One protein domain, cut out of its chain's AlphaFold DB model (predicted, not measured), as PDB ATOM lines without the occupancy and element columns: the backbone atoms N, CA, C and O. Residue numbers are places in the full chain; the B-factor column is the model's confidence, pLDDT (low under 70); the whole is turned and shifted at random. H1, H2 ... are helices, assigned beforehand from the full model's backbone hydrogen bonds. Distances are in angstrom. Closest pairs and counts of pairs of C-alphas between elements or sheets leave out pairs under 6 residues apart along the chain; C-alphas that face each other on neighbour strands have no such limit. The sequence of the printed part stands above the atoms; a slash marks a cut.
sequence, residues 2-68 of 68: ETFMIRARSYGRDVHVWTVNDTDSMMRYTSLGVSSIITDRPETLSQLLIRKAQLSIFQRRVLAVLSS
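What this domain is: This is residues 2 to 68 of the 68 residues of the protein "GP-PDE domain-containing protein" of Thermotogaceae bacterium (UniProt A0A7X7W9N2). One long helix, H3, makes a straight arm, whose residues 53 to 66 stick out from a small, loose body; in that body the short helix H2 packs on the early part of H3, and the short helix H1 lies off at the far side, touching no helix. The links before and after H2 come together in a short parallel pairing, residues 16 to 17 with residues 36 to 37. The printed part has 67 residues, with three named helices in the order H1, H2, H3 and no named strand; the class is all helix. The whole is loose, with a radius of gyration of the C-alphas of 14.5 A, and flat, spanning 43 by 31 by 16 A.

Where its parts are: Find C-alpha 2 at (12.592, -21.316, 57.801); from there H1 runs through residues 2 to 10, 12.3 A long. Go on to C-alpha 23 at (20.553, -16.843, 42.201), where H2, residues 23 to 31, begins; it is 12.1 A long. H3, residues 42 to 66, is 36.7 A long and ends at C-alpha 66 at (-7.525, -32.979, 35.644).

How they stand to each other: H1 is apart from both H2 and H3. Look at Met 26 and Leu 45, whose C-alphas, 6.9 A apart, are the closest of H2 and H3. These two helices touch, H3 with residues 44 to 48 alone, at a steep tilt of 48 degrees, and run the same way. In H1, H2 and H3 every O i to N i+4 pair is within hydrogen-bond range.

The domain as a whole: The C-alphas of Asp 40 and Ser 68 are the two farthest apart, at 45.0 A. Residues 53 to 68 stand free. The link from H1 to H2 is long, with 12 residues. The printed part has no cut, and its mean pLDDT is 88.4; residue 68, the chain's last, is under 70.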
ATOM      1  N   GLU A   2      14.012 -21.167  58.187       72.50
ATOM      2  CA  GLU A   2      12.592 -21.316  57.801       72.50
ATOM      3  C   GLU A   2      11.623 -21.101  58.974       72.50
ATOM      4  O   GLU A   2      10.636 -20.388  58.844       72.50
ATOM      5  N   THR A   3      11.965 -21.599  60.164       79.06
ATOM      6  CA  THR A   3      11.192 -21.367  61.395       79.06
ATOM      7  C   THR A   3      11.085 -19.881  61.754       79.06
ATOM      8  O   THR A   3      10.048 -19.438  62.238       79.06
ATOM      9  N   PHE A   4      12.133 -19.090  61.489       81.00
ATOM     10  CA  PHE A   4      12.105 -17.639  61.693       81.00
ATOM     11  C   PHE A   4      11.143 -16.966  60.709       81.00
ATOM     12  O   PHE A   4      10.336 -16.144  61.127       81.00
ATOM     13  N   MET A   5      11.174 -17.372  59.436       79.19
ATOM     14  CA  MET A   5      10.269 -16.871  58.396       79.19
ATOM     15  C   MET A   5       8.804 -17.163  58.721       79.19
ATOM     16  O   MET A   5       7.969 -16.260  58.694       79.19
ATOM     17  N   ILE A   6       8.496 -18.410  59.093       79.19
ATOM     18  CA  ILE A   6       7.144 -18.829  59.490       79.19
ATOM     19  C   ILE A   6       6.674 -18.014  60.697       79.19
ATOM     20  O   ILE A   6       5.556 -17.499  60.707       79.19
ATOM     21  N   ARG A   7       7.546 -17.841  61.697       83.81
ATOM     22  CA  ARG A   7       7.236 -17.066  62.897       83.81
ATOM     23  C   ARG A   7       7.000 -15.592  62.569       83.81
ATOM     24  O   ARG A   7       5.968 -15.061  62.956       83.81
ATOM     25  N   ALA A   8       7.899 -14.938  61.839       81.31
ATOM     26  CA  ALA A   8       7.747 -13.539  61.438       81.31
ATOM     27  C   ALA A   8       6.428 -13.310  60.688       81.31
ATOM     28  O   ALA A   8       5.659 -12.415  61.044       81.31
ATOM     29  N   ARG A   9       6.102 -14.208  59.753       77.50
ATOM     30  CA  ARG A   9       4.844 -14.177  59.008       77.50
ATOM     31  C   ARG A   9       3.619 -14.377  59.898       77.50
ATOM     32  O   ARG A   9       2.629 -13.679  59.717       77.50
ATOM     33  N   SER A  10       3.685 -15.274  60.885       81.38
ATOM     34  CA  SER A  10       2.586 -15.481  61.844       81.38
ATOM     35  C   SER A  10       2.283 -14.243  62.697       81.38
ATOM     36  O   SER A  10       1.159 -14.078  63.153       81.38
ATOM     37  N   TYR A  11       3.259 -13.343  62.856       84.44
ATOM     38  CA  TYR A  11       3.087 -12.052  63.527       84.44
ATOM     39  C   TYR A  11       2.745 -10.904  62.565       84.44
ATOM     40  O   TYR A  11       2.801  -9.746  62.974       84.44
ATOM     41  N   GLY A  12       2.436 -11.197  61.294       79.81
ATOM     42  CA  GLY A  12       2.136 -10.182  60.280       79.81
ATOM     43  C   GLY A  12       3.316  -9.263  59.960       79.81
ATOM     44  O   GLY A  12       3.103  -8.130  59.542       79.81
ATOM     45  N   ARG A  13       4.555  -9.709  60.209       82.56
ATOM     46  CA  ARG A  13       5.757  -8.900  59.981       82.56
ATOM     47  C   ARG A  13       6.348  -9.196  58.614       82.56
ATOM     48  O   ARG A  13       6.589 -10.360  58.286       82.56
ATOM     49  N   ASP A  14       6.651  -8.134  57.882       82.62
ATOM     50  CA  ASP A  14       7.414  -8.225  56.649       82.62
ATOM     51  C   ASP A  14       8.873  -8.573  56.937       82.62
ATOM     52  O   ASP A  14       9.504  -8.043  57.855       82.62
ATOM     53  N   VAL A  15       9.407  -9.499  56.143       85.88
ATOM     54  CA  VAL A  15      10.823  -9.860  56.189       85.88
ATOM     55  C   VAL A  15      11.470  -9.339  54.921       85.88
ATOM     56  O   VAL A  15      11.059  -9.696  53.818       85.88
ATOM     57  N   HIS A  16      12.503  -8.521  55.086       89.06
ATOM     58  CA  HIS A  16      13.324  -8.012  53.996       89.06
ATOM     59  C   HIS A  16      14.735  -8.574  54.145       89.06
ATOM     60  O   HIS A  16      15.263  -8.629  55.257       89.06
ATOM     61  N   VAL A  17      15.345  -9.003  53.041       89.00
ATOM     62  CA  VAL A  17      16.729  -9.502  53.026       89.00
ATOM     63  C   VAL A  17      17.615  -8.579  52.200       89.00
ATOM     64  O   VAL A  17      17.219  -8.133  51.124       89.00
ATOM     65  N   TRP A  18      18.816  -8.312  52.705       90.50
ATOM     66  CA  TRP A  18      19.847  -7.504  52.053       90.50
ATOM     67  C   TRP A  18      21.223  -8.169  52.225       90.50
ATOM     68  O   TRP A  18      21.447  -8.868  53.211       90.50
ATOM     69  N   THR A  19      22.198  -7.978  51.340       93.94
ATOM     70  CA  THR A  19      22.059  -7.801  49.886       93.94
ATOM     71  C   THR A  19      22.276  -9.175  49.274       93.94
ATOM     72  O   THR A  19      23.290  -9.816  49.549       93.94
ATOM     73  N   VAL A  20      21.323  -9.666  48.484       92.88
ATOM     74  CA  VAL A  20      21.403 -11.020  47.918       92.88
ATOM     75  C   VAL A  20      21.721 -10.912  46.439       92.88
ATOM     76  O   VAL A  20      20.935 -10.347  45.688       92.88
ATOM     77  N   ASN A  21      22.859 -11.457  46.018       93.50
ATOM     78  CA  ASN A  21      23.344 -11.349  44.637       93.50
ATOM     79  C   ASN A  21      23.485 -12.711  43.936       93.50
ATOM     80  O   ASN A  21      23.661 -12.753  42.716       93.50
ATOM     81  N   ASP A  22      23.387 -13.818  44.677       94.88
ATOM     82  CA  ASP A  22      23.412 -15.175  44.138       94.88
ATOM     83  C   ASP A  22      21.995 -15.698  43.846       94.88
ATOM     84  O   ASP A  22      21.050 -15.520  44.620       94.88
ATOM     85  N   THR A  23      21.846 -16.360  42.700       93.44
ATOM     86  CA  THR A  23      20.553 -16.843  42.201       93.44
ATOM     87  C   THR A  23      19.941 -17.916  43.093       93.44
ATOM     88  O   THR A  23      18.720 -17.955  43.248       93.44
ATOM     89  N   ASP A  24      20.762 -18.761  43.716       94.12
ATOM     90  CA  ASP A  24      20.289 -19.855  44.567       94.12
ATOM     91  C   ASP A  24      19.637 -19.322  45.845       94.12
ATOM     92  O   ASP A  24      18.520 -19.722  46.195       94.12
ATOM     93  N   SER A  25      20.259 -18.341  46.501       92.19
ATOM     94  CA  SER A  25      19.662 -17.668  47.654       92.19
ATOM     95  C   SER A  25      18.439 -16.852  47.261       92.19
ATOM     96  O   SER A  25      17.442 -16.896  47.982       92.19
ATOM     97  N   MET A  26      18.446 -16.168  46.110       94.06
ATOM     98  CA  MET A  26      17.247 -15.482  45.601       94.06
ATOM     99  C   MET A  26      16.072 -16.453  45.437       94.06
ATOM    100  O   MET A  26      14.967 -16.179  45.918       94.06
ATOM    101  N   MET A  27      16.299 -17.611  44.807       92.06
ATOM    102  CA  MET A  27      15.276 -18.646  44.624       92.06
ATOM    103  C   MET A  27      14.791 -19.209  45.959       92.06
ATOM    104  O   MET A  27      13.582 -19.392  46.152       92.06
ATOM    105  N   ARG A  28      15.710 -19.443  46.899       91.00
ATOM    106  CA  ARG A  28      15.388 -19.927  48.242       91.00
ATOM    107  C   ARG A  28      14.523 -18.928  49.003       91.00
ATOM    108  O   ARG A  28      13.435 -19.289  49.440       91.00
ATOM    109  N   TYR A  29      14.947 -17.672  49.118       91.31
ATOM    110  CA  TYR A  29      14.210 -16.629  49.840       91.31
ATOM    111  C   TYR A  29      12.846 -16.336  49.219       91.31
ATOM    112  O   TYR A  29      11.848 -16.235  49.934       91.31
ATOM    113  N   THR A  30      12.771 -16.318  47.889       88.75
ATOM    114  CA  THR A  30      11.495 -16.208  47.171       88.75
ATOM    115  C   THR A  30      10.571 -17.385  47.488       88.75
ATOM    116  O   THR A  30       9.356 -17.233  47.578       88.75
ATOM    117  N   SER A  31      11.112 -18.595  47.642       87.94
ATOM    118  CA  SER A  31      10.318 -19.782  47.990       87.94
ATOM    119  C   SER A  31       9.889 -19.806  49.456       87.94
ATOM    120  O   SER A  31       8.827 -20.342  49.756       87.94
ATOM    121  N   LEU A  32      10.643 -19.151  50.339       87.50
ATOM    122  CA  LEU A  32      10.286 -18.952  51.745       87.50
ATOM    123  C   LEU A  32       9.286 -17.807  51.979       87.50
ATOM    124  O   LEU A  32       8.825 -17.631  53.105       87.50
ATOM    125  N   GLY A  33       8.928 -17.051  50.937       83.62
ATOM    126  CA  GLY A  33       7.929 -15.985  51.020       83.62
ATOM    127  C   GLY A  33       8.437 -14.710  51.692       83.62
ATOM    128  O   GLY A  33       7.674 -14.060  52.399       83.62
ATOM    129  N   VAL A  34       9.716 -14.374  51.508       86.19
ATOM    130  CA  VAL A  34      10.276 -13.072  51.905       86.19
ATOM    131  C   VAL A  34       9.521 -11.935  51.198       86.19
ATOM    132  O   VAL A  34       9.217 -12.049  50.010       86.19
ATOM    133  N   SER A  35       9.246 -10.842  51.917       84.31
ATOM    134  CA  SER A  35       8.485  -9.691  51.411       84.31
ATOM    135  C   SER A  35       9.283  -8.866  50.403       84.31
ATOM    136  O   SER A  35       8.725  -8.347  49.438       84.31
ATOM    137  N   SER A  36      10.599  -8.725  50.592       87.62
ATOM    138  CA  SER A  36      11.467  -8.061  49.607       87.62
ATOM    139  C   SER A  36      12.901  -8.575  49.644       87.62
ATOM    140  O   SER A  36      13.449  -8.862  50.709       87.62
ATOM    141  N   ILE A  37      13.525  -8.629  48.469       93.69
ATOM    142  CA  ILE A  37      14.953  -8.899  48.308       93.69
ATOM    143  C   ILE A  37      15.603  -7.620  47.791       93.69
ATOM    144  O   ILE A  37      15.240  -7.129  46.724       93.69
ATOM    145  N   ILE A  38      16.561  -7.097  48.548       94.62
ATOM    146  CA  ILE A  38      17.433  -6.007  48.120       94.62
ATOM    147  C   ILE A  38      18.653  -6.645  47.447       94.62
ATOM    148  O   ILE A  38      19.290  -7.538  48.014       94.62
ATOM    149  N   THR A  39      18.941  -6.232  46.213       95.62
ATOM    150  CA  THR A  39      19.977  -6.821  45.356       95.62
ATOM    151  C   THR A  39      20.616  -5.761  44.468       95.62
ATOM    152  O   THR A  39      19.939  -4.831  44.033       95.62
ATOM    153  N   ASP A  40      21.892  -5.956  44.139       97.06
ATOM    154  CA  ASP A  40      22.591  -5.175  43.114       97.06
ATOM    155  C   ASP A  40      22.306  -5.705  41.695       97.06
ATOM    156  O   ASP A  40      22.801  -5.164  40.710       97.06
ATOM    157  N   ARG A  41      21.535  -6.799  41.578       95.44
ATOM    158  CA  ARG A  41      21.198  -7.489  40.321       95.44
ATOM    159  C   ARG A  41      19.680  -7.592  40.111       95.44
ATOM    160  O   ARG A  41      19.134  -8.704  40.078       95.44
ATOM    161  N   PRO A  42      18.968  -6.459  39.983       94.31
ATOM    162  CA  PRO A  42      17.510  -6.448  39.892       94.31
ATOM    163  C   PRO A  42      16.978  -7.174  38.648       94.31
ATOM    164  O   PRO A  42      15.926  -7.813  38.716       94.31
ATOM    165  N   GLU A  43      17.705  -7.163  37.530       96.94
ATOM    166  CA  GLU A  43      17.307  -7.848  36.295       96.94
ATOM    167  C   GLU A  43      17.313  -9.367  36.475       96.94
ATOM    168  O   GLU A  43      16.374 -10.048  36.059       96.94
ATOM    169  N   THR A  44      18.342  -9.903  37.139       96.19
ATOM    170  CA  THR A  44      18.442 -11.336  37.447       96.19
ATOM    171  C   THR A  44      17.287 -11.777  38.340       96.19
ATOM    172  O   THR A  44      16.622 -12.773  38.045       96.19
ATOM    173  N   LEU A  45      16.996 -11.015  39.396       95.25
ATOM    174  CA  LEU A  45      15.868 -11.302  40.278       95.25
ATOM    175  C   LEU A  45      14.531 -11.243  39.520       95.25
ATOM    176  O   LEU A  45      13.704 -12.144  39.663       95.25
ATOM    177  N   SER A  46      14.333 -10.232  38.671       95.31
ATOM    178  CA  SER A  46      13.123 -10.080  37.854       95.31
ATOM    179  C   SER A  46      12.887 -11.289  36.940       95.31
ATOM    180  O   SER A  46      11.796 -11.864  36.934       95.31
ATOM    181  N   GLN A  47      13.924 -11.755  36.238       96.06
ATOM    182  CA  GLN A  47      13.831 -12.937  35.374       96.06
ATOM    183  C   GLN A  47      13.436 -14.198  36.154       96.06
ATOM    184  O   GLN A  47      12.570 -14.956  35.702       96.06
ATOM    185  N   LEU A  48      14.014 -14.407  37.344       94.00
ATOM    186  CA  LEU A  48      13.659 -15.531  38.215       94.00
ATOM    187  C   LEU A  48      12.187 -15.471  38.653       94.00
ATOM    188  O   LEU A  48      11.488 -16.488  38.610       94.00
ATOM    189  N   LEU A  49      11.693 -14.288  39.032       93.25
ATOM    190  CA  LEU A  49      10.304 -14.095  39.457       93.25
ATOM    191  C   LEU A  49       9.311 -14.335  38.314       93.25
ATOM    192  O   LEU A  49       8.330 -15.058  38.502       93.25
ATOM    193  N   ILE A  50       9.587 -13.803  37.118       94.25
ATOM    194  CA  ILE A  50       8.755 -14.026  35.926       94.25
ATOM    195  C   ILE A  50       8.699 -15.519  35.594       94.25
ATOM    196  O   ILE A  50       7.613 -16.078  35.409       94.25
ATOM    197  N   ARG A  51       9.853 -16.195  35.580       90.81
ATOM    198  CA  ARG A  51       9.924 -17.634  35.300       90.81
ATOM    199  C   ARG A  51       9.120 -18.446  36.313       90.81
ATOM    200  O   ARG A  51       8.375 -19.349  35.929       90.81
ATOM    201  N   LYS A  52       9.228 -18.114  37.602       88.69
ATOM    202  CA  LYS A  52       8.462 -18.767  38.672       88.69
ATOM    203  C   LYS A  52       6.953 -18.548  38.511       88.69
ATOM    204  O   LYS A  52       6.182 -19.497  38.671       88.69
ATOM    205  N   ALA A  53       6.524 -17.338  38.157       89.69
ATOM    206  CA  ALA A  53       5.114 -17.027  37.922       89.69
ATOM    207  C   ALA A  53       4.533 -17.839  36.751       89.69
ATOM    208  O   ALA A  53       3.445 -18.405  36.877       89.69
ATOM    209  N   GLN A  54       5.278 -17.971  35.648       90.88
ATOM    210  CA  GLN A  54       4.875 -18.780  34.492       90.88
ATOM    211  C   GLN A  54       4.685 -20.260  34.852       90.88
ATOM    212  O   GLN A  54       3.664 -20.851  34.494       90.88
ATOM    213  N   LEU A  55       5.617 -20.844  35.616       86.00
ATOM    214  CA  LEU A  55       5.504 -22.229  36.096       86.00
ATOM    215  C   LEU A  55       4.254 -22.425  36.968       86.00
ATOM    216  O   LEU A  55       3.525 -23.400  36.798       86.00
ATOM    217  N   SER A  56       3.962 -21.472  37.855       88.19
ATOM    218  CA  SER A  56       2.786 -21.525  38.731       88.19
ATOM    219  C   SER A  56       1.460 -21.433  37.961       88.19
ATOM    220  O   SER A  56       0.491 -22.116  38.299       88.19
ATOM    221  N   ILE A  57       1.403 -20.622  36.897       90.31
ATOM    222  CA  ILE A  57       0.224 -20.536  36.015       90.31
ATOM    223  C   ILE A  57      -0.005 -21.865  35.300       90.31
ATOM    224  O   ILE A  57      -1.141 -22.339  35.243       90.31
ATOM    225  N   PHE A  58       1.059 -22.473  34.776       88.94
ATOM    226  CA  PHE A  58       0.969 -23.767  34.110       88.94
ATOM    227  C   PHE A  58       0.429 -24.849  35.053       88.94
ATOM    228  O   PHE A  58      -0.538 -25.525  34.711       88.94
ATOM    229  N   GLN A  59       0.973 -24.942  36.270       86.75
ATOM    230  CA  GLN A  59       0.503 -25.886  37.291       86.75
ATOM    231  C   GLN A  59      -0.998 -25.741  37.573       86.75
ATOM    232  O   GLN A  59      -1.720 -26.735  37.573       86.75
ATOM    233  N   ARG A  60      -1.491 -24.506  37.748       87.38
ATOM    234  CA  ARG A  60      -2.926 -24.255  37.963       87.38
ATOM    235  C   ARG A  60      -3.788 -24.701  36.783       87.38
ATOM    236  O   ARG A  60      -4.868 -25.238  36.999       87.38
ATOM    237  N   ARG A  61      -3.318 -24.499  35.549       91.81
ATOM    238  CA  ARG A  61      -4.041 -24.925  34.340       91.81
ATOM    239  C   ARG A  61      -4.128 -26.445  34.228       91.81
ATOM    240  O   ARG A  61      -5.197 -26.951  33.919       91.81
ATOM    241  N   VAL A  62      -3.043 -27.163  34.521       92.00
ATOM    242  CA  VAL A  62      -3.043 -28.637  34.513       92.00
ATOM    243  C   VAL A  62      -4.001 -29.187  35.568       92.00
ATOM    244  O   VAL A  62      -4.820 -30.045  35.256       92.00
ATOM    245  N   LEU A  63      -3.958 -28.656  36.795       89.25
ATOM    246  CA  LEU A  63      -4.871 -29.077  37.861       89.25
ATOM    247  C   LEU A  63      -6.343 -28.830  37.503       89.25
ATOM    248  O   LEU A  63      -7.179 -29.681  37.791       89.25
ATOM    249  N   ALA A  64      -6.656 -27.706  36.848       88.62
ATOM    250  CA  ALA A  64      -8.018 -27.401  36.413       88.62
ATOM    251  C   ALA A  64      -8.558 -28.445  35.420       88.62
ATOM    252  O   ALA A  64      -9.683 -28.898  35.590       88.62
ATOM    253  N   VAL A  65      -7.745 -28.868  34.444       91.25
ATOM    254  CA  VAL A  65      -8.131 -29.877  33.435       91.25
ATOM    255  C   VAL A  65      -8.293 -31.273  34.041       91.25
ATOM    256  O   VAL A  65      -9.179 -32.008  33.634       91.25
ATOM    257  N   LEU A  66      -7.454 -31.653  35.008       86.31
ATOM    258  CA  LEU A  66      -7.525 -32.979  35.644       86.31
ATOM    259  C   LEU A  66      -8.661 -33.113  36.669       86.31
ATOM    260  O   LEU A  66      -8.989 -34.224  37.070       86.31
ATOM    261  N   SER A  67      -9.212 -31.986  37.127       77.31
ATOM    262  CA  SER A  67     -10.301 -31.940  38.111       77.31
ATOM    263  C   SER A  67     -11.677 -31.703  37.468       77.31
ATOM    264  O   SER A  67     -12.636 -31.449  38.196       77.31
ATOM    265  N   SER A  68     -11.759 -31.726  36.128       60.91
ATOM    266  CA  SER A  68     -13.002 -31.653  35.336       60.91
ATOM    267  C   SER A  68     -13.356 -33.017  34.756       60.91
ATOM    268  O   SER A  68     -14.572 -33.267  34.618       60.91
TER     269      SER A  68